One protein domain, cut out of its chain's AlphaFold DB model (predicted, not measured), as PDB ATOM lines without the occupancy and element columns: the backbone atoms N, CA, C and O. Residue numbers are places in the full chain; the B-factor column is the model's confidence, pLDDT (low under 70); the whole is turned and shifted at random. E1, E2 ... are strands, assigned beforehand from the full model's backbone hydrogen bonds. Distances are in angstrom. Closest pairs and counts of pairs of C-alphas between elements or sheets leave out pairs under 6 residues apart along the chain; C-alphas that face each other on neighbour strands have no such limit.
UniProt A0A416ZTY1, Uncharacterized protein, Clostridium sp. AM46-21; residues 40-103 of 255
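This is residues 40 to 103 of the 255 residues of an uncharacterized protein of Clostridium sp. AM46-21 (UniProt A0A416ZTY1). A twisted sheet of five strands, E3 to E7, has a two-stranded hairpin, E1 and E2, packed over one part of one face, with E2 nearest to E4 and E5; it is a small, lopsided sandwich, only partly face to face, and E6 and E7 reach out beyond the hairpin. The printed part has 64 residues with seven named strands, E1 to E7 in chain order, and no named helix: the class is all strand. The large sheet runs E3, E4, E5, E6, E7 and the small one E1, E2, both antiparallel throughout. The whole is compact, with a radius of gyration of the C-alphas of 10.9 A, and spans 32 by 26 by 17 A.

Start in the large sheet: find C-alpha 64 at (282.491, 313.849, 372.870), where E3 begins, and follow it over residues 64 to 68, 13.5 A. E4 comes back over residues 71 to 76, 14.6 A, and E5 takes residues 82 to 87, 12.8 A. E6 covers residues 90 to 95, 15.7 A; E7, residues 98 to 101, measures 9.7 A and ends at C-alpha 101 at (295.176, 299.156, 368.846). Now go back to C-alpha 42 at (291.750, 309.552, 383.629): here E1 begins, residues 42 to 46, 13.3 A, and E2 follows, residues 49 to 53, 12.8 A.

E3 to E7 form a meander, each strand the antiparallel neighbour of the one before, with E3 and E7 as edge strands. Look at N 66 and O 74, 2.8 A, for the hairpin E3 and E4; at N 86 and O 73, 2.8 A, for E4 and E5; at N 92 and O 85, 2.9 A, for E5 and E6; and at N 100 and O 93, 2.9 A, for E6 and E7. The sheet is only just strongly twisted, its C-alphas lying up to 4.4 A off the best plane. In the hairpin E1 and E2, at 143 degrees, N 44 and O 51 are 2.8 A apart. The two sheets make a sandwich, two sheets face to face, their best planes 45 degrees apart. The closest C-alphas of E2 and E5 are those of Tyr 51 and Val 82, 5.5 A; of E2 and E4, Tyr 52 and Val 76, 7.2 A. E1 is apart from E6 and E7.

The two C-alphas farthest apart are those of Ser 56 and Pro 103, 33.6 A. The printed part has no cut. No link is long: E2 to E3, with 10 residues, is short, and the others are tight. The mean pLDDT of the printed part is 95.0, and no printed residue is under 70.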
ATOM      1  N   THR A  40     294.000 313.345 388.419       70.31
ATOM      2  CA  THR A  40     294.298 313.672 387.028       70.31
ATOM      3  C   THR A  40     293.193 313.110 386.134       70.31
ATOM      4  O   THR A  40     292.639 312.043 386.388       70.31
ATOM      5  N   ASN A  41     292.849 313.837 385.067       86.88
ATOM      6  CA  ASN A  41     291.865 313.379 384.090       86.88
ATOM      7  C   ASN A  41     292.230 311.980 383.553       86.88
ATOM      8  O   ASN A  41     293.221 311.829 382.831       86.88
ATOM      9  N   THR A  42     291.419 310.968 383.865       91.12
ATOM     10  CA  THR A  42     291.750 309.552 383.629       91.12
ATOM     11  C   THR A  42     290.529 308.737 383.188       91.12
ATOM     12  O   THR A  42     289.484 309.297 382.849       91.12
ATOM     13  N   ILE A  43     290.661 307.410 383.123       94.06
ATOM     14  CA  ILE A  43     289.554 306.474 382.903       94.06
ATOM     15  C   ILE A  43     289.487 305.445 384.038       94.06
ATOM     16  O   ILE A  43     290.523 304.957 384.481       94.06
ATOM     17  N   LYS A  44     288.277 305.076 384.463       93.69
ATOM     18  CA  LYS A  44     288.005 304.011 385.444       93.69
ATOM     19  C   LYS A  44     287.253 302.866 384.768       93.69
ATOM     20  O   LYS A  44     286.391 303.126 383.927       93.69
ATOM     21  N   LYS A  45     287.587 301.618 385.104       94.12
ATOM     22  CA  LYS A  45     286.860 300.431 384.629       94.12
ATOM     23  C   LYS A  45     285.709 300.120 385.593       94.12
ATOM     24  O   LYS A  45     285.941 300.089 386.796       94.12
ATOM     25  N   VAL A  46     284.507 299.921 385.064       93.44
ATOM     26  CA  VAL A  46     283.286 299.532 385.792       93.44
ATOM     27  C   VAL A  46     282.502 298.591 384.881       93.44
ATOM     28  O   VAL A  46     282.310 298.920 383.708       93.44
ATOM     29  N   ASP A  47     282.136 297.410 385.378       91.50
ATOM     30  CA  ASP A  47     281.358 296.384 384.657       91.50
ATOM     31  C   ASP A  47     281.887 296.107 383.243       91.50
ATOM     32  O   ASP A  47     281.190 296.194 382.229       91.50
ATOM     33  N   GLY A  48     283.201 295.890 383.150       91.31
ATOM     34  CA  GLY A  48     283.871 295.611 381.879       91.31
ATOM     35  C   GLY A  48     284.024 296.813 380.937       91.31
ATOM     36  O   GLY A  48     284.731 296.695 379.940       91.31
ATOM     37  N   LYS A  49     283.446 297.982 381.233       94.69
ATOM     38  CA  LYS A  49     283.525 299.202 380.407       94.69
ATOM     39  C   LYS A  49     284.423 300.248 381.056       94.69
ATOM     40  O   LYS A  49     284.665 300.226 382.254       94.69
ATOM     41  N   TYR A  50     284.919 301.194 380.261       96.94
ATOM     42  CA  TYR A  50     285.728 302.306 380.764       96.94
ATOM     43  C   TYR A  50     284.953 303.616 380.715       96.94
ATOM     44  O   TYR A  50     284.364 303.945 379.687       96.94
ATOM     45  N   TYR A  51     285.019 304.392 381.789       96.94
ATOM     46  CA  TYR A  51     284.370 305.693 381.931       96.94
ATOM     47  C   TYR A  51     285.415 306.764 382.196       96.94
ATOM     48  O   TYR A  51     286.385 306.526 382.910       96.94
ATOM     49  N   TYR A  52     285.238 307.935 381.595       97.00
ATOM     50  CA  TYR A  52     286.141 309.053 381.824       97.00
ATOM     51  C   TYR A  52     285.849 309.699 383.178       97.00
ATOM     52  O   TYR A  52     284.691 309.968 383.498       97.00
ATOM     53  N   VAL A  53     286.906 309.967 383.939       94.81
ATOM     54  CA  VAL A  53     286.851 310.618 385.248       94.81
ATOM     55  C   VAL A  53     287.504 311.990 385.125       94.81
ATOM     56  O   VAL A  53     288.630 312.125 384.627       94.81
ATOM     57  N   ASN A  54     286.759 313.024 385.502       90.94
ATOM     58  CA  ASN A  54     287.223 314.402 385.439       90.94
ATOM     59  C   ASN A  54     288.185 314.725 386.605       90.94
ATOM     60  O   ASN A  54     288.555 313.852 387.384       90.94
ATOM     61  N   ALA A  55     288.610 315.986 386.704       88.19
ATOM     62  CA  ALA A  55     289.590 316.391 387.710       88.19
ATOM     63  C   ALA A  55     289.053 316.364 389.155       88.19
ATOM     64  O   ALA A  55     289.835 316.356 390.095       88.19
ATOM     65  N   SER A  56     287.728 316.338 389.326       87.81
ATOM     66  CA  SER A  56     287.058 316.247 390.626       87.81
ATOM     67  C   SER A  56     286.662 314.816 391.000       87.81
ATOM     68  O   SER A  56     285.832 314.620 391.880       87.81
ATOM     69  N   GLY A  57     287.188 313.806 390.298       87.62
ATOM     70  CA  GLY A  57     286.886 312.400 390.584       87.62
ATOM     71  C   GLY A  57     285.506 311.927 390.114       87.62
ATOM     72  O   GLY A  57     285.171 310.753 390.276       87.62
ATOM     73  N   LYS A  58     284.710 312.787 389.465       90.62
ATOM     74  CA  LYS A  58     283.372 312.431 388.971       90.62
ATOM     75  C   LYS A  58     283.434 311.839 387.563       90.62
ATOM     76  O   LYS A  58     284.199 312.292 386.706       90.62
ATOM     77  N   MET A  59     282.589 310.839 387.298       94.25
ATOM     78  CA  MET A  59     282.425 310.295 385.949       94.25
ATOM     79  C   MET A  59     281.714 311.307 385.053       94.25
ATOM     80  O   MET A  59     280.582 311.700 385.320       94.25
ATOM     81  N   ASP A  60     282.352 311.685 383.951       94.00
ATOM     82  CA  ASP A  60     281.757 312.567 382.949       94.00
ATOM     83  C   ASP A  60     281.345 311.741 381.722       94.00
ATOM     84  O   ASP A  60     282.151 311.407 380.846       94.00
ATOM     85  N   LYS A  61     280.049 311.416 381.695       96.25
ATOM     86  CA  LYS A  61     279.378 310.615 380.661       96.25
ATOM     87  C   LYS A  61     278.965 311.439 379.435       96.25
ATOM     88  O   LYS A  61     278.399 310.882 378.498       96.25
ATOM     89  N   LYS A  62     279.239 312.750 379.396       97.12
ATOM     90  CA  LYS A  62     278.844 313.591 378.258       97.12
ATOM     91  C   LYS A  62     279.610 313.169 377.007       97.12
ATOM     92  O   LYS A  62     280.845 313.194 376.999       97.12
ATOM     93  N   THR A  63     278.875 312.851 375.945       98.25
ATOM     94  CA  THR A  63     279.424 312.475 374.639       98.25
ATOM     95  C   THR A  63     280.421 313.509 374.131       98.25
ATOM     96  O   THR A  63     280.209 314.720 374.224       98.25
ATOM     97  N   GLY A  64     281.508 313.022 373.543       98.31
ATOM     98  CA  GLY A  64     282.491 313.849 372.870       98.31
ATOM     99  C   GLY A  64     283.900 313.688 373.415       98.31
ATOM    100  O   GLY A  64     284.232 312.803 374.204       98.31
ATOM    101  N   TRP A  65     284.770 314.560 372.925       98.12
ATOM    102  CA  TRP A  65     286.181 314.517 373.251       98.12
ATOM    103  C   TRP A  65     286.473 315.079 374.644       98.12
ATOM    104  O   TRP A  65     286.084 316.200 374.966       98.12
ATOM    105  N   LYS A  66     287.279 314.344 375.405       97.38
ATOM    106  CA  LYS A  66     287.837 314.743 376.695       97.38
ATOM    107  C   LYS A  66     289.333 315.001 376.569       97.38
ATOM    108  O   LYS A  66     290.040 314.357 375.776       97.38
ATOM    109  N   LYS A  67     289.812 315.991 377.319       94.44
ATOM    110  CA  LYS A  67     291.201 316.448 377.282       94.44
ATOM    111  C   LYS A  67     291.947 315.990 378.528       94.44
ATOM    112  O   LYS A  67     291.389 315.978 379.611       94.44
ATOM    113  N   VAL A  68     293.224 315.678 378.348       92.31
ATOM    114  CA  VAL A  68     294.189 315.442 379.427       92.31
ATOM    115  C   VAL A  68     295.365 316.365 379.151       92.31
ATOM    116  O   VAL A  68     295.853 316.392 378.015       92.31
ATOM    117  N   ALA A  69     295.762 317.172 380.139       90.25
ATOM    118  CA  ALA A  69     296.774 318.223 379.974       90.25
ATOM    119  C   ALA A  69     296.515 319.098 378.723       90.25
ATOM    120  O   ALA A  69     297.376 319.276 377.858       90.25
ATOM    121  N   GLY A  70     295.263 319.549 378.560       92.75
ATOM    122  CA  GLY A  70     294.822 320.398 377.444       92.75
ATOM    123  C   GLY A  70     294.679 319.705 376.080       92.75
ATOM    124  O   GLY A  70     294.169 320.319 375.139       92.75
ATOM    125  N   LYS A  71     295.056 318.426 375.948       95.88
ATOM    126  CA  LYS A  71     295.094 317.700 374.666       95.88
ATOM    127  C   LYS A  71     294.016 316.634 374.566       95.88
ATOM    128  O   LYS A  71     293.812 315.858 375.499       95.88
ATOM    129  N   TYR A  72     293.372 316.541 373.405       97.94
ATOM    130  CA  TYR A  72     292.344 315.531 373.150       97.94
ATOM    131  C   TYR A  72     292.907 314.113 373.276       97.94
ATOM    132  O   TYR A  72     293.879 313.758 372.603       97.94
ATOM    133  N   THR A  73     292.325 313.318 374.172       97.44
ATOM    134  CA  THR A  73     292.910 312.037 374.599       97.44
ATOM    135  C   THR A  73     291.888 310.916 374.656       97.44
ATOM    136  O   THR A  73     292.188 309.834 374.156       97.44
ATOM    137  N   TYR A  74     290.684 311.178 375.157       98.31
ATOM    138  CA  TYR A  74     289.606 310.192 375.220       98.31
ATOM    139  C   TYR A  74     288.383 310.693 374.460       98.31
ATOM    140  O   TYR A  74     288.129 311.897 374.432       98.31
ATOM    141  N   TYR A  75     287.619 309.790 373.855       98.69
ATOM    142  CA  TYR A  75     286.302 310.111 373.309       98.69
ATOM    143  C   TYR A  75     285.245 309.280 374.024       98.69
ATOM    144  O   TYR A  75     285.286 308.046 373.976       98.69
ATOM    145  N   VAL A  76     284.305 309.966 374.662       98.62
ATOM    146  CA  VAL A  76     283.127 309.375 375.293       98.62
ATOM    147  C   VAL A  76     282.039 309.220 374.231       98.62
ATOM    148  O   VAL A  76     281.745 310.168 373.502       98.62
ATOM    149  N   GLY A  77     281.510 308.006 374.080       98.06
ATOM    150  CA  GLY A  77     280.408 307.700 373.166       98.06
ATOM    151  C   GLY A  77     279.040 308.042 373.761       98.06
ATOM    152  O   GLY A  77     278.946 308.441 374.915       98.06
ATOM    153  N   SER A  78     277.979 307.825 372.980       96.88
ATOM    154  CA  SER A  78     276.591 308.111 373.377       96.88
ATOM    155  C   SER A  78     276.129 307.362 374.630       96.88
ATOM    156  O   SER A  78     275.328 307.885 375.389       96.88
ATOM    157  N   LYS A  79     276.681 306.171 374.891       95.62
ATOM    158  CA  LYS A  79     276.393 305.362 376.089       95.62
ATOM    159  C   LYS A  79     277.196 305.797 377.330       95.62
ATOM    160  O   LYS A  79     277.256 305.070 378.319       95.62
ATOM    161  N   GLY A  80     277.890 306.934 377.270       96.81
ATOM    162  CA  GLY A  80     278.670 307.497 378.377       96.81
ATOM    163  C   GLY A  80     280.012 306.817 378.664       96.81
ATOM    164  O   GLY A  80     280.793 307.324 379.468       96.81
ATOM    165  N   ASN A  81     280.328 305.709 377.991       97.62
ATOM    166  CA  ASN A  81     281.614 305.026 378.094       97.62
ATOM    167  C   ASN A  81     282.638 305.562 377.077       97.62
ATOM    168  O   ASN A  81     282.309 306.094 376.013       97.62
ATOM    169  N   VAL A  82     283.920 305.395 377.384       98.44
ATOM    170  CA  VAL A  82     285.033 305.747 376.502       98.44
ATOM    171  C   VAL A  82     285.119 304.733 375.366       98.44
ATOM    172  O   VAL A  82     285.313 303.543 375.587       98.44
ATOM    173  N   THR A  83     285.026 305.219 374.130       98.50
ATOM    174  CA  THR A  83     285.070 304.387 372.914       98.50
ATOM    175  C   THR A  83     286.368 304.547 372.127       98.50
ATOM    176  O   THR A  83     286.701 303.704 371.294       98.50
ATOM    177  N   VAL A  84     287.134 305.608 372.397       98.56
ATOM    178  CA  VAL A  84     288.464 305.843 371.821       98.56
ATOM    179  C   VAL A  84     289.410 306.356 372.893       98.56
ATOM    180  O   VAL A  84     289.041 307.235 373.676       98.56
ATOM    181  N   LYS A  85     290.658 305.883 372.866       97.75
ATOM    182  CA  LYS A  85     291.763 306.482 373.622       97.75
ATOM    183  C   LYS A  85     293.003 306.678 372.756       97.75
ATOM    184  O   LYS A  85     293.314 305.849 371.900       97.75
ATOM    185  N   ILE A  86     293.714 307.780 372.991       98.12
ATOM    186  CA  ILE A  86     295.010 308.084 372.379       98.12
ATOM    187  C   ILE A  86     296.049 308.261 373.484       98.12
ATOM    188  O   ILE A  86     296.250 309.378 373.972       98.12
ATOM    189  N   THR A  87     296.712 307.169 373.855       94.44
ATOM    190  CA  THR A  87     297.661 307.093 374.976       94.44
ATOM    191  C   THR A  87     299.002 306.545 374.502       94.44
ATOM    192  O   THR A  87     299.052 305.754 373.563       94.44
ATOM    193  N   LYS A  88     300.110 307.007 375.099       94.25
ATOM    194  CA  LYS A  88     301.483 306.628 374.693       94.25
ATOM    195  C   LYS A  88     301.728 306.771 373.173       94.25
ATOM    196  O   LYS A  88     302.425 305.978 372.551       94.25
ATOM    197  N   GLY A  89     301.085 307.763 372.548       96.38
ATOM    198  CA  GLY A  89     301.141 307.994 371.100       96.38
ATOM    199  C   GLY A  89     300.391 306.968 370.239       96.38
ATOM    200  O   GLY A  89     300.471 307.044 369.020       96.38
ATOM    201  N   LYS A  90     299.649 306.019 370.810       98.38
ATOM    202  CA  LYS A  90     298.902 304.995 370.066       98.38
ATOM    203  C   LYS A  90     297.401 305.278 370.103       98.38
ATOM    204  O   LYS A  90     296.884 305.774 371.100       98.38
ATOM    205  N   TYR A  91     296.710 304.968 369.009       98.44
ATOM    206  CA  TYR A  91     295.256 305.072 368.885       98.44
ATOM    207  C   TYR A  91     294.617 303.708 369.143       98.44
ATOM    208  O   TYR A  91     295.006 302.716 368.529       98.44
ATOM    209  N   TYR A  92     293.627 303.674 370.031       98.56
ATOM    210  CA  TYR A  92     292.833 302.490 370.330       98.56
ATOM    211  C   TYR A  92     291.346 302.788 370.175       98.56
ATOM    212  O   TYR A  92     290.883 303.874 370.544       98.56
ATOM    213  N   LYS A  93     290.601 301.790 369.698       98.38
ATOM    214  CA  LYS A  93     289.139 301.796 369.622       98.38
ATOM    215  C   LYS A  93     288.598 300.670 370.502       98.38
ATOM    216  O   LYS A  93     289.194 299.597 370.553       98.38
ATOM    217  N   TRP A  94     287.512 300.939 371.214       97.25
ATOM    218  CA  TRP A  94     286.779 299.914 371.951       97.25
ATOM    219  C   TRP A  94     286.056 298.984 370.969       97.25
ATOM    220  O   TRP A  94     285.314 299.474 370.114       97.25
ATOM    221  N   SER A  95     286.300 297.680 371.075       94.75
ATOM    222  CA  SER A  95     285.658 296.616 370.291       94.75
ATOM    223  C   SER A  95     285.779 295.309 371.063       94.75
ATOM    224  O   SER A  95     286.849 295.037 371.610       94.75
ATOM    225  N   ASP A  96     284.714 294.511 371.088       93.12
ATOM    226  CA  ASP A  96     284.729 293.144 371.634       93.12
ATOM    227  C   ASP A  96     285.254 293.096 373.078       93.12
ATOM    228  O   ASP A  96     286.211 292.403 373.399       93.12
ATOM    229  N   GLY A  97     284.693 293.953 373.937       92.38
ATOM    230  CA  GLY A  97     285.030 293.996 375.365       92.38
ATOM    231  C   GLY A  97     286.402 294.588 375.715       92.38
ATOM    232  O   GLY A  97     286.747 294.646 376.894       92.38
ATOM    233  N   GLN A  98     287.185 295.071 374.740       95.62
ATOM    234  CA  GLN A  98     288.518 295.617 375.007       95.62
ATOM    235  C   GLN A  98     288.935 296.768 374.082       95.62
ATOM    236  O   GLN A  98     288.336 297.058 373.046       95.62
ATOM    237  N   PHE A  99     290.023 297.453 374.443       97.50
ATOM    238  CA  PHE A  99     290.647 298.457 373.581       97.50
ATOM    239  C   PHE A  99     291.635 297.808 372.615       97.50
ATOM    240  O   PHE A  99     292.737 297.428 373.009       97.50
ATOM    241  N   LYS A 100     291.291 297.782 371.327       97.94
ATOM    242  CA  LYS A 100     292.159 297.256 370.269       97.94
ATOM    243  C   LYS A 100     292.956 298.385 369.620       97.94
ATOM    244  O   LYS A 100     292.393 299.410 369.213       97.94
ATOM    245  N   LYS A 101     294.277 298.212 369.529       98.12
ATOM    246  CA  LYS A 101     295.176 299.156 368.846       98.12
ATOM    247  C   LYS A 101     294.794 299.230 367.372       98.12
ATOM    248  O   LYS A 101     294.518 298.212 366.754       98.12
ATOM    249  N   GLN A 102     294.775 300.432 366.821       98.38
ATOM    250  CA  GLN A 102     294.351 300.669 365.446       98.38
ATOM    251  C   GLN A 102     295.556 300.975 364.547       98.38
ATOM    252  O   GLN A 102     296.484 301.665 364.991       98.38
ATOM    253  N   PRO A 103     295.547 300.515 363.284       97.19
ATOM    254  CA  PRO A 103     296.592 300.845 362.329       97.19
ATOM    255  C   PRO A 103     296.527 302.325 361.928       97.19
ATOM    256  O   PRO A 103     295.458 302.944 361.832       97.19
TER     257      PRO A 103